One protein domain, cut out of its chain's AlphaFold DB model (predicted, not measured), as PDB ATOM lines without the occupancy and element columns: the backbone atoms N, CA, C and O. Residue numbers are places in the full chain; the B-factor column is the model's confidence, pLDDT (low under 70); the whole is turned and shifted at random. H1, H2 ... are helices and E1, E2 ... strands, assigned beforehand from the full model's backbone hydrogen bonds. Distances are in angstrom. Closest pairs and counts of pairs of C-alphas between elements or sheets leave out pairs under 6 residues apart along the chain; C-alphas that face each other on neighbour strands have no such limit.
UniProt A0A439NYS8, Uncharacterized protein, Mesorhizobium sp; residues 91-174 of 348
ATOM      1  N   GLU A  91     -31.193 -46.373   6.238       76.44
ATOM      2  CA  GLU A  91     -30.524 -45.790   7.404       76.44
ATOM      3  C   GLU A  91     -29.486 -44.719   7.023       76.44
ATOM      4  O   GLU A  91     -29.384 -43.692   7.693       76.44
ATOM      5  N   GLU A  92     -28.721 -44.913   5.939       73.94
ATOM      6  CA  GLU A  92     -27.791 -43.890   5.439       73.94
ATOM      7  C   GLU A  92     -28.538 -42.646   4.935       73.94
ATOM      8  O   GLU A  92     -28.073 -41.524   5.146       73.94
ATOM      9  N   ILE A  93     -29.702 -42.828   4.303       76.75
ATOM     10  CA  ILE A  93     -30.549 -41.727   3.826       76.75
ATOM     11  C   ILE A  93     -31.147 -40.967   5.014       76.75
ATOM     12  O   ILE A  93     -31.067 -39.740   5.063       76.75
ATOM     13  N   GLU A  94     -31.698 -41.676   5.999       79.69
ATOM     14  CA  GLU A  94     -32.244 -41.072   7.219       79.69
ATOM     15  C   GLU A  94     -31.169 -40.318   8.003       79.69
ATOM     16  O   GLU A  94     -31.406 -39.205   8.474       79.69
ATOM     17  N   ARG A  95     -29.955 -40.870   8.089       79.19
ATOM     18  CA  ARG A  95     -28.814 -40.183   8.699       79.19
ATOM     19  C   ARG A  95     -28.478 -38.885   7.967       79.19
ATOM     20  O   ARG A  95     -28.274 -37.867   8.628       79.19
ATOM     21  N   ALA A  96     -28.447 -38.907   6.634       76.25
ATOM     22  CA  ALA A  96     -28.188 -37.714   5.834       76.25
ATOM     23  C   ALA A  96     -29.275 -36.645   6.051       76.25
ATOM     24  O   ALA A  96     -28.945 -35.477   6.235       76.25
ATOM     25  N   ILE A  97     -30.552 -37.032   6.133       78.50
ATOM     26  CA  ILE A  97     -31.678 -36.116   6.402       78.50
ATOM     27  C   ILE A  97     -31.603 -35.520   7.816       78.50
ATOM     28  O   ILE A  97     -31.830 -34.326   8.000       78.50
ATOM     29  N   ASN A  98     -31.265 -36.334   8.817       79.25
ATOM     30  CA  ASN A  98     -31.212 -35.899  10.214       79.25
ATOM     31  C   ASN A  98     -30.015 -34.986  10.518       79.25
ATOM     32  O   ASN A  98     -30.068 -34.206  11.464       79.25
ATOM     33  N   SER A  99     -28.943 -35.060   9.726       77.31
ATOM     34  CA  SER A  99     -27.748 -34.217   9.894       77.31
ATOM     35  C   SER A  99     -27.891 -32.772   9.398       77.31
ATOM     36  O   SER A  99     -26.916 -32.025   9.413       77.31
ATOM     37  N   VAL A 100     -29.075 -32.377   8.929       77.38
ATOM     38  CA  VAL A 100     -29.256 -31.161   8.127       77.38
ATOM     39  C   VAL A 100     -29.907 -30.042   8.911       77.38
ATOM     40  O   VAL A 100     -30.875 -30.238   9.649       77.38
ATOM     41  N   GLU A 101     -29.391 -28.837   8.694       77.12
ATOM     42  CA  GLU A 101     -29.949 -27.613   9.247       77.12
ATOM     43  C   GLU A 101     -31.046 -27.067   8.328       77.12
ATOM     44  O   GLU A 101     -30.822 -26.783   7.146       77.12
ATOM     45  N   TRP A 102     -32.246 -26.900   8.884       77.44
ATOM     46  CA  TRP A 102     -33.428 -26.446   8.157       77.44
ATOM     47  C   TRP A 102     -33.715 -24.968   8.431       77.44
ATOM     48  O   TRP A 102     -33.889 -24.560   9.579       77.44
ATOM     49  N   GLN A 103     -33.861 -24.169   7.375       77.88
ATOM     50  CA  GLN A 103     -34.293 -22.778   7.462       77.88
ATOM     51  C   GLN A 103     -35.724 -22.633   6.948       77.88
ATOM     52  O   GLN A 103     -36.089 -23.140   5.890       77.88
ATOM     53  N   ARG A 104     -36.554 -21.890   7.682       74.00
ATOM     54  CA  ARG A 104     -37.902 -21.533   7.227       74.00
ATOM     55  C   ARG A 104     -37.809 -20.386   6.229       74.00
ATOM     56  O   ARG A 104     -37.396 -19.289   6.604       74.00
ATOM     57  N   ARG A 105     -38.216 -20.623   4.980       71.38
ATOM     58  CA  ARG A 105     -38.354 -19.569   3.969       71.38
ATOM     59  C   ARG A 105     -39.834 -19.270   3.710       71.38
ATOM     60  O   ARG A 105     -40.597 -20.200   3.441       71.38
ATOM     61  N   PRO A 106     -40.258 -17.999   3.801       66.69
ATOM     62  CA  PRO A 106     -41.614 -17.610   3.445       66.69
ATOM     63  C   PRO A 106     -41.772 -17.627   1.920       66.69
ATOM     64  O   PRO A 106     -40.995 -16.984   1.213       66.69
ATOM     65  N   ILE A 107     -42.779 -18.337   1.408       65.69
ATOM     66  CA  ILE A 107     -43.172 -18.247  -0.003       65.69
ATOM     67  C   ILE A 107     -44.401 -17.348  -0.092       65.69
ATOM     68  O   ILE A 107     -45.418 -17.594   0.556       65.69
ATOM     69  N   ALA A 108     -44.312 -16.297  -0.907       56.31
ATOM     70  CA  ALA A 108     -45.462 -15.471  -1.233       56.31
ATOM     71  C   ALA A 108     -46.363 -16.240  -2.211       56.31
ATOM     72  O   ALA A 108     -46.041 -16.365  -3.392       56.31
ATOM     73  N   LYS A 109     -47.491 -16.774  -1.729       57.53
ATOM     74  CA  LYS A 109     -48.552 -17.259  -2.619       57.53
ATOM     75  C   LYS A 109     -49.335 -16.072  -3.176       57.53
ATOM     76  O   LYS A 109     -49.597 -15.092  -2.474       57.53
ATOM     77  N   PHE A 110     -49.753 -16.181  -4.434       46.91
ATOM     78  CA  PHE A 110     -50.709 -15.252  -5.030       46.91
ATOM     79  C   PHE A 110     -52.036 -15.385  -4.263       46.91
ATOM     80  O   PHE A 110     -52.713 -16.404  -4.377       46.91
ATOM     81  N   GLY A 111     -52.348 -14.416  -3.394       55.41
ATOM     82  CA  GLY A 111     -53.481 -14.486  -2.457       55.41
ATOM     83  C   GLY A 111     -53.158 -14.180  -0.987       55.41
ATOM     84  O   GLY A 111     -54.066 -14.199  -0.164       55.41
ATOM     85  N   GLY A 112     -51.904 -13.869  -0.635       54.44
ATOM     86  CA  GLY A 112     -51.569 -13.250   0.657       54.44
ATOM     87  C   GLY A 112     -51.420 -14.196   1.854       54.44
ATOM     88  O   GLY A 112     -51.153 -13.717   2.955       54.44
ATOM     89  N   SER A 113     -51.527 -15.518   1.674       55.38
ATOM     90  CA  SER A 113     -51.088 -16.467   2.704       55.38
ATOM     91  C   SER A 113     -49.587 -16.735   2.572       55.38
ATOM     92  O   SER A 113     -49.076 -17.038   1.491       55.38
ATOM     93  N   VAL A 114     -48.866 -16.588   3.685       53.94
ATOM     94  CA  VAL A 114     -47.440 -16.914   3.780       53.94
ATOM     95  C   VAL A 114     -47.334 -18.298   4.399       53.94
ATOM     96  O   VAL A 114     -47.457 -18.457   5.612       53.94
ATOM     97  N   GLU A 115     -47.136 -19.310   3.562       59.66
ATOM     98  CA  GLU A 115     -46.814 -20.656   4.027       59.66
ATOM     99  C   GLU A 115     -45.287 -20.781   4.073       59.66
ATOM    100  O   GLU A 115     -44.588 -20.497   3.095       59.66
ATOM    101  N   ALA A 116     -44.752 -21.104   5.251       61.69
ATOM    102  CA  ALA A 116     -43.317 -21.244   5.451       61.69
ATOM    103  C   ALA A 116     -42.901 -22.681   5.126       61.69
ATOM    104  O   ALA A 116     -43.286 -23.608   5.837       61.69
ATOM    105  N   HIS A 117     -42.089 -22.864   4.084       66.75
ATOM    106  CA  HIS A 117     -41.490 -24.161   3.777       66.75
ATOM    107  C   HIS A 117     -40.087 -24.256   4.388       66.75
ATOM    108  O   HIS A 117     -39.347 -23.271   4.458       66.75
ATOM    109  N   LEU A 118     -39.743 -25.451   4.871       71.44
ATOM    110  CA  LEU A 118     -38.415 -25.770   5.384       71.44
ATOM    111  C   LEU A 118     -37.500 -26.068   4.195       71.44
ATOM    112  O   LEU A 118     -37.762 -26.990   3.425       71.44
ATOM    113  N   VAL A 119     -36.446 -25.274   4.046       72.94
ATOM    114  CA  VAL A 119     -35.411 -25.452   3.028       72.94
ATOM    115  C   VAL A 119     -34.123 -25.847   3.750       72.94
ATOM    116  O   VAL A 119     -33.764 -25.174   4.722       72.94
ATOM    117  N   PRO A 120     -33.440 -26.925   3.338       74.19
ATOM    118  CA  PRO A 120     -32.156 -27.277   3.928       74.19
ATOM    119  C   PRO A 120     -31.120 -26.199   3.563       74.19
ATOM    120  O   PRO A 120     -31.168 -25.652   2.467       74.19
ATOM    121  N   VAL A 121     -30.229 -25.817   4.479       69.50
ATOM    122  CA  VAL A 121     -29.227 -24.747   4.240       69.50
ATOM    123  C   VAL A 121     -27.794 -25.250   4.371       69.50
ATOM    124  O   VAL A 121     -26.909 -24.731   3.695       69.50
ATOM    125  N   ALA A 122     -27.567 -26.273   5.194       62.81
ATOM    126  CA  ALA A 122     -26.261 -26.886   5.400       62.81
ATOM    127  C   ALA A 122     -26.396 -28.384   5.722       62.81
ATOM    128  O   ALA A 122     -27.430 -28.821   6.232       62.81
ATOM    129  N   GLY A 123     -25.347 -29.159   5.435       70.88
ATOM    130  CA  GLY A 123     -25.282 -30.610   5.647       70.88
ATOM    131  C   GLY A 123     -24.965 -31.368   4.355       70.88
ATOM    132  O   GLY A 123     -24.422 -30.794   3.414       70.88
ATOM    133  N   ASP A 124     -25.346 -32.644   4.285       72.50
ATOM    134  CA  ASP A 124     -25.140 -33.521   3.114       72.50
ATOM    135  C   ASP A 124     -26.096 -33.223   1.929       72.50
ATOM    136  O   ASP A 124     -26.376 -34.094   1.098       72.50
ATOM    137  N   PHE A 125     -26.616 -31.995   1.849       76.81
ATOM    138  CA  PHE A 125     -27.496 -31.515   0.784       76.81
ATOM    139  C   PHE A 125     -26.742 -30.511  -0.089       76.81
ATOM    140  O   PHE A 125     -26.218 -29.519   0.413       76.81
ATOM    141  N   GLU A 126     -26.730 -30.736  -1.401       76.56
ATOM    142  CA  GLU A 126     -26.285 -29.728  -2.371       76.56
ATOM    143  C   GLU A 126     -27.525 -29.094  -3.010       76.56
ATOM    144  O   GLU A 126     -28.463 -29.799  -3.402       76.56
ATOM    145  N   ILE A 127     -27.552 -27.759  -3.064       74.75
ATOM    146  CA  ILE A 127     -28.669 -26.980  -3.604       74.75
ATOM    147  C   ILE A 127     -28.146 -26.073  -4.707       74.75
ATOM    148  O   ILE A 127     -27.314 -25.204  -4.451       74.75
ATOM    149  N   ASN A 128     -28.698 -26.237  -5.904       72.81
ATOM    150  CA  ASN A 128     -28.447 -25.385  -7.058       72.81
ATOM    151  C   ASN A 128     -29.737 -24.612  -7.362       72.81
ATOM    152  O   ASN A 128     -30.797 -25.214  -7.506       72.81
ATOM    153  N   ASP A 129     -29.683 -23.277  -7.381       67.75
ATOM    154  CA  ASP A 129     -30.818 -22.394  -7.718       67.75
ATOM    155  C   ASP A 129     -32.141 -22.695  -6.971       67.75
ATOM    156  O   ASP A 129     -33.243 -22.532  -7.493       67.75
ATOM    157  N   GLY A 130     -32.042 -23.121  -5.705       67.81
ATOM    158  CA  GLY A 130     -33.195 -23.450  -4.856       67.81
ATOM    159  C   GLY A 130     -33.760 -24.862  -5.050       67.81
ATOM    160  O   GLY A 130     -34.762 -25.199  -4.421       67.81
ATOM    161  N   GLN A 131     -33.116 -25.690  -5.872       72.00
ATOM    162  CA  GLN A 131     -33.451 -27.093  -6.099       72.00
ATOM    163  C   GLN A 131     -32.379 -28.001  -5.504       72.00
ATOM    164  O   GLN A 131     -31.193 -27.683  -5.519       72.00
ATOM    165  N   ILE A 132     -32.803 -29.135  -4.953       77.69
ATOM    166  CA  ILE A 132     -31.896 -30.100  -4.332       77.69
ATOM    167  C   ILE A 132     -31.269 -30.942  -5.445       77.69
ATOM    168  O   ILE A 132     -31.970 -31.724  -6.083       77.69
ATOM    169  N   SER A 133     -29.962 -30.797  -5.655       78.44
ATOM    170  CA  SER A 133     -29.195 -31.530  -6.669       78.44
ATOM    171  C   SER A 133     -28.557 -32.808  -6.105       78.44
ATOM    172  O   SER A 133     -28.266 -33.755  -6.843       78.44
ATOM    173  N   ARG A 134     -28.392 -32.898  -4.774       79.88
ATOM    174  CA  ARG A 134     -27.817 -34.068  -4.091       79.88
ATOM    175  C   ARG A 134     -28.337 -34.229  -2.662       79.88
ATOM    176  O   ARG A 134     -28.457 -33.243  -1.943       79.88
ATOM    177  N   ILE A 135     -28.561 -35.478  -2.247       81.06
ATOM    178  CA  ILE A 135     -28.820 -35.876  -0.852       81.06
ATOM    179  C   ILE A 135     -27.888 -37.045  -0.513       81.06
ATOM    180  O   ILE A 135     -28.099 -38.171  -0.970       81.06
ATOM    181  N   GLY A 136     -26.826 -36.801   0.254       78.38
ATOM    182  CA  GLY A 136     -25.845 -37.832   0.608       78.38
ATOM    183  C   GLY A 136     -25.179 -38.459  -0.627       78.38
ATOM    184  O   GLY A 136     -24.363 -37.824  -1.300       78.38
ATOM    185  N   LYS A 137     -25.495 -39.724  -0.937       75.56
ATOM    186  CA  LYS A 137     -25.023 -40.428  -2.153       75.56
ATOM    187  C   LYS A 137     -26.009 -40.345  -3.331       75.56
ATOM    188  O   LYS A 137     -25.629 -40.687  -4.449       75.56
ATOM    189  N   LEU A 138     -27.243 -39.896  -3.097       80.00
ATOM    190  CA  LEU A 138     -28.273 -39.738  -4.122       80.00
ATOM    191  C   LEU A 138     -28.055 -38.440  -4.898       80.00
ATOM    192  O   LEU A 138     -27.722 -37.409  -4.313       80.00
ATOM    193  N   ARG A 139     -28.260 -38.495  -6.214       81.75
ATOM    194  CA  ARG A 139     -28.134 -37.351  -7.120       81.75
ATOM    195  C   ARG A 139     -29.456 -37.115  -7.835       81.75
ATOM    196  O   ARG A 139     -30.113 -38.074  -8.235       81.75
ATOM    197  N   PHE A 140     -29.804 -35.851  -8.015       84.56
ATOM    198  CA  PHE A 140     -31.010 -35.409  -8.701       84.56
ATOM    199  C   PHE A 140     -30.634 -34.525  -9.892       84.56
ATOM    200  O   PHE A 140     -29.590 -33.874  -9.899       84.56
ATOM    201  N   SER A 141     -31.456 -34.559 -10.937       82.88
ATOM    202  CA  SER A 141     -31.246 -33.769 -12.145       82.88
ATOM    203  C   SER A 141     -31.635 -32.314 -11.924       82.88
ATOM    204  O   SER A 141     -32.770 -32.024 -11.546       82.88
ATOM    205  N   ASP A 142     -30.737 -31.410 -12.309       80.00
ATOM    206  CA  ASP A 142     -30.990 -29.966 -12.416       80.00
ATOM    207  C   ASP A 142     -31.660 -29.596 -13.764       80.00
ATOM    208  O   ASP A 142     -31.693 -28.438 -14.170       80.00
ATOM    209  N   GLY A 143     -32.147 -30.586 -14.524       77.06
ATOM    210  CA  GLY A 143     -32.802 -30.399 -15.826       77.06
ATOM    211  C   GLY A 143     -31.856 -30.329 -17.030       77.06
ATOM    212  O   GLY A 143     -32.299 -30.463 -18.165       77.06
ATOM    213  N   THR A 144     -30.551 -30.160 -16.804       78.50
ATOM    214  CA  THR A 144     -29.519 -30.116 -17.861       78.50
ATOM    215  C   THR A 144     -28.843 -31.466 -18.108       78.50
ATOM    216  O   THR A 144     -28.090 -31.633 -19.070       78.50
ATOM    217  N   GLN A 145     -29.080 -32.439 -17.227       81.88
ATOM    218  CA  GLN A 145     -28.384 -33.720 -17.237       81.88
ATOM    219  C   GLN A 145     -29.092 -34.720 -18.158       81.88
ATOM    220  O   GLN A 145     -30.316 -34.712 -18.299       81.88
ATOM    221  N   THR A 146     -28.310 -35.594 -18.799       83.62
ATOM    222  CA  THR A 146     -28.831 -36.615 -19.718       83.62
ATOM    223  C   THR A 146     -28.468 -38.014 -19.253       83.62
ATOM    224  O   THR A 146     -27.332 -38.266 -18.849       83.62
ATOM    225  N   GLU A 147     -29.413 -38.944 -19.369       80.75
ATOM    226  CA  GLU A 147     -29.198 -40.357 -19.064       80.75
ATOM    227  C   GLU A 147     -29.442 -41.257 -20.268       80.75
ATOM    228  O   GLU A 147     -30.127 -40.909 -21.232       80.75
ATOM    229  N   LYS A 148     -28.834 -42.445 -20.225       81.25
ATOM    230  CA  LYS A 148     -29.045 -43.479 -21.234       81.25
ATOM    231  C   LYS A 148     -30.429 -44.082 -21.045       81.25
ATOM    232  O   LYS A 148     -30.691 -44.728 -20.037       81.25
ATOM    233  N   ALA A 149     -31.272 -43.930 -22.051       77.62
ATOM    234  CA  ALA A 149     -32.616 -44.470 -22.080       77.62
ATOM    235  C   ALA A 149     -32.838 -45.300 -23.346       77.62
ATOM    236  O   ALA A 149     -32.089 -45.227 -24.323       77.62
ATOM    237  N   TRP A 150     -33.905 -46.091 -23.339       79.25
ATOM    238  CA  TRP A 150     -34.318 -46.895 -24.482       79.25
ATOM    239  C   TRP A 150     -35.664 -46.393 -24.974       79.25
ATOM    240  O   TRP A 150     -36.628 -46.356 -24.214       79.25
ATOM    241  N   ARG A 151     -35.753 -46.023 -26.253       80.25
ATOM    242  CA  ARG A 151     -37.039 -45.699 -26.881       80.25
ATOM    243  C   ARG A 151     -37.442 -46.789 -27.851       80.25
ATOM    244  O   ARG A 151     -36.621 -47.296 -28.620       80.25
ATOM    245  N   LYS A 152     -38.733 -47.117 -27.855       78.12
ATOM    246  CA  LYS A 152     -39.325 -47.891 -28.946       78.12
ATOM    247  C   LYS A 152     -39.456 -46.963 -30.157       78.12
ATOM    248  O   LYS A 152     -40.048 -45.892 -30.021       78.12
ATOM    249  N   PRO A 153     -38.890 -47.314 -31.320       76.62
ATOM    250  CA  PRO A 153     -39.114 -46.532 -32.527       76.62
ATOM    251  C   PRO A 153     -40.606 -46.574 -32.912       76.62
ATOM    252  O   PRO A 153     -41.294 -47.543 -32.592       76.62
ATOM    253  N   PRO A 154     -41.113 -45.565 -33.641       77.00
ATOM    254  CA  PRO A 154     -42.533 -45.450 -33.997       77.00
ATOM    255  C   PRO A 154     -43.068 -46.589 -34.889       77.00
ATOM    256  O   PRO A 154     -44.274 -46.707 -35.092       77.00
ATOM    257  N   SER A 155     -42.201 -47.463 -35.408       68.25
ATOM    258  CA  SER A 155     -42.613 -48.667 -36.130       68.25
ATOM    259  C   SER A 155     -42.932 -49.810 -35.160       68.25
ATOM    260  O   SER A 155     -42.078 -50.208 -34.368       68.25
ATOM    261  N   LYS A 156     -44.128 -50.408 -35.289       62.22
ATOM    262  CA  LYS A 156     -44.633 -51.538 -34.471       62.22
ATOM    263  C   LYS A 156     -43.701 -52.768 -34.399       62.22
ATOM    264  O   LYS A 156     -43.962 -53.657 -33.597       62.22
ATOM    265  N   LYS A 157     -42.642 -52.844 -35.218       62.06
ATOM    266  CA  LYS A 157     -41.677 -53.962 -35.269       62.06
ATOM    267  C   LYS A 157     -40.207 -53.550 -35.066       62.06
ATOM    268  O   LYS A 157     -39.314 -54.323 -35.401       62.06
ATOM    269  N   GLY A 158     -39.919 -52.344 -34.580       66.44
ATOM    270  CA  GLY A 158     -38.532 -51.913 -34.390       66.44
ATOM    271  C   GLY A 158     -37.943 -52.340 -33.041       66.44
ATOM    272  O   GLY A 158     -38.608 -52.259 -32.009       66.44
ATOM    273  N   LYS A 159     -36.676 -52.777 -33.054       72.38
ATOM    274  CA  LYS A 159     -35.881 -53.022 -31.839       72.38
ATOM    275  C   LYS A 159     -35.691 -51.708 -31.070       72.38
ATOM    276  O   LYS A 159     -35.618 -50.645 -31.687       72.38
ATOM    277  N   ALA A 160     -35.627 -51.782 -29.740       80.75
ATOM    278  CA  ALA A 160     -35.385 -50.613 -28.898       80.75
ATOM    279  C   ALA A 160     -34.053 -49.948 -29.277       80.75
ATOM    280  O   ALA A 160     -33.049 -50.634 -29.474       80.75
ATOM    281  N   ILE A 161     -34.063 -48.622 -29.400       82.06
ATOM    282  CA  ILE A 161     -32.883 -47.830 -29.755       82.06
ATOM    283  C   ILE A 161     -32.413 -47.104 -28.496       82.06
ATOM    284  O   ILE A 161     -33.218 -46.438 -27.835       82.06
ATOM    285  N   GLU A 162     -31.125 -47.237 -28.179       82.88
ATOM    286  CA  GLU A 162     -30.475 -46.476 -27.111       82.88
ATOM    287  C   GLU A 162     -30.420 -44.997 -27.519       82.88
ATOM    288  O   GLU A 162     -29.972 -44.652 -28.616       82.88
ATOM    289  N   PHE A 163     -30.904 -44.112 -26.655       84.69
ATOM    290  CA  PHE A 163     -30.835 -42.668 -26.842       84.69
ATOM    291  C   PHE A 163     -30.477 -41.984 -25.521       84.69
ATOM    292  O   PHE A 163     -30.584 -42.581 -24.450       84.69
ATOM    293  N   ARG A 164     -30.023 -40.732 -25.592       85.50
ATOM    294  CA  ARG A 164     -29.807 -39.904 -24.403       85.50
ATOM    295  C   ARG A 164     -31.074 -39.101 -24.138       85.50
ATOM    296  O   ARG A 164     -31.441 -38.280 -24.974       85.50
ATOM    297  N   ALA A 165     -31.756 -39.393 -23.036       83.88
ATOM    298  CA  ALA A 165     -32.926 -38.648 -22.588       83.88
ATOM    299  C   ALA A 165     -32.483 -37.494 -21.689       83.88
ATOM    300  O   ALA A 165     -31.651 -37.693 -20.805       83.88
ATOM    301  N   GLU A 166     -33.036 -36.305 -21.915       86.62
ATOM    302  CA  GLU A 166     -32.929 -35.191 -20.974       86.62
ATOM    303  C   GLU A 166     -33.801 -35.491 -19.758       86.62
ATOM    304  O   GLU A 166     -34.981 -35.829 -19.886       86.62
ATOM    305  N   MET A 167     -33.189 -35.428 -18.581       84.31
ATOM    306  CA  MET A 167     -33.830 -35.812 -17.335       84.31
ATOM    307  C   MET A 167     -34.554 -34.604 -16.740       84.31
ATOM    308  O   MET A 167     -33.901 -33.583 -16.501       84.31
ATOM    309  N   PRO A 168     -35.871 -34.686 -16.465       83.38
ATOM    310  CA  PRO A 168     -36.621 -33.560 -15.930       83.38
ATOM    311  C   PRO A 168     -36.080 -33.142 -14.562       83.38
ATOM    312  O   PRO A 168     -35.515 -33.953 -13.823       83.38
ATOM    313  N   ILE A 169     -36.277 -31.872 -14.222       81.50
ATOM    314  CA  ILE A 169     -35.854 -31.297 -12.945       81.50
ATOM    315  C   ILE A 169     -36.382 -32.141 -11.773       81.50
ATOM    316  O   ILE A 169     -37.571 -32.455 -11.714       81.50
ATOM    317  N   GLY A 170     -35.491 -32.509 -10.850       76.88
ATOM    318  CA  GLY A 170     -35.806 -33.297  -9.654       76.88
ATOM    319  C   GLY A 170     -35.901 -34.812  -9.874       76.88
ATOM    320  O   GLY A 170     -36.171 -35.546  -8.925       76.88
ATOM    321  N   SER A 171     -35.670 -35.312 -11.092       80.75
ATOM    322  CA  SER A 171     -35.577 -36.760 -11.322       80.75
ATOM    323  C   SER A 171     -34.299 -37.340 -10.718       80.75
ATOM    324  O   SER A 171     -33.236 -36.723 -10.767       80.75
ATOM    325  N   MET A 172     -34.405 -38.530 -10.127       82.00
ATOM    326  CA  MET A 172     -33.259 -39.227  -9.551       82.00
ATOM    327  C   MET A 172     -32.354 -39.759 -10.662       82.00
ATOM    328  O   MET A 172     -32.830 -40.354 -11.626       82.00
ATOM    329  N   LEU A 173     -31.052 -39.555 -10.500       79.31
ATOM    330  CA  LEU A 173     -30.027 -39.971 -11.447       79.31
ATOM    331  C   LEU A 173     -29.316 -41.236 -10.968       79.31
ATOM    332  O   LEU A 173     -29.166 -41.479  -9.770       79.31
ATOM    333  N   GLY A 174     -28.832 -42.035 -11.913       73.31
ATOM    334  CA  GLY A 174     -28.121 -43.282 -11.669       73.31
ATOM    335  C   GLY A 174     -29.028 -44.430 -11.233       73.31
ATOM    336  O   GLY A 174     -28.518 -45.474 -10.827       73.31
TER     337      GLY A 174
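Overview. This is residues 91 to 174 of the 348 residues of an uncharacterized protein of Mesorhizobium sp (UniProt A0A439NYS8). Picture a flat, drawn-out row of three small antiparallel pieces: a three-stranded sheet, E3 E4 E5, in the middle, a long hairpin, E1 and E2, towards one end, and another hairpin, E6 and E7, towards the other. The one short helix, H1, only grazes the middle sheet, and near the end of the printed part the chain folds back so that residues 172 to 173 pair with E5. The printed part has 84 residues, with one named helix and seven named strands in the order H1 E1 E2 E3 E4 E5 E6 E7, and its class is mostly strand. It is extended, with a radius of gyration of the C-alphas of 18.3 A and spans of 53 by 38 by 20 A.

Arrangement. Begin with E3, residues 125 to 128, E4, residues 131 to 135, and E5, residues 138 to 140, a meander, each strand the antiparallel neighbour of the one before. E3 and E4 form a hairpin at 151 degrees between directions; look for N 128 and O 131, 2.9 A apart and within hydrogen-bond range. E4 and E5 form another at 162 degrees, with N 140 and O 133 at 2.9 A. Residues 139 to 140 of E5 also pair, antiparallel, with residues 172 to 173. H1, residues 91 to 98, only grazes this sheet with its residues 93 to 97; its closest C-alphas to E4 are those of Ala 96 and Ile 135, 7.0 A apart. In H1 every O i to N i+4 pair is within hydrogen-bond range. E1, residues 101 to 108, and E2, residues 114 to 122, make a hairpin at 148 degrees, with N 103 and O 119 at 2.8 A; E2 and E3 meet only through their link. E6, residues 146 to 151, and E7, residues 161 to 166, make a hairpin at 141 degrees, with N 149 and O 163 at 2.8 A. E5 and E6 are apart.

Along the chain. Find C-alpha 91 at (-30.524, -45.790, 7.404), where H1 begins; it measures 10.3 A. E1 measures 22.3 A and E2 23.5 A, E2 starting from C-alpha 114 at (-47.440, -16.914, 3.780). E3, E4 and E5 measure 10.0, 11.2 and 6.9 A. E6 measures 14.2 A, and E7 runs 15.4 A to C-alpha 166 at (-32.929, -35.191, -20.974).

Size, cuts and confidence. The two C-alphas farthest apart, those of Gly 112 and Lys 157, are 55.2 A apart. The printed part has no cut; the link from E6 to E7 is short, and the other links between named elements are tight. The mean pLDDT of the printed part is 74.4; look for values under 70 at residues 106 to 117, 121 to 122, 129 to 130 and 155 to 158.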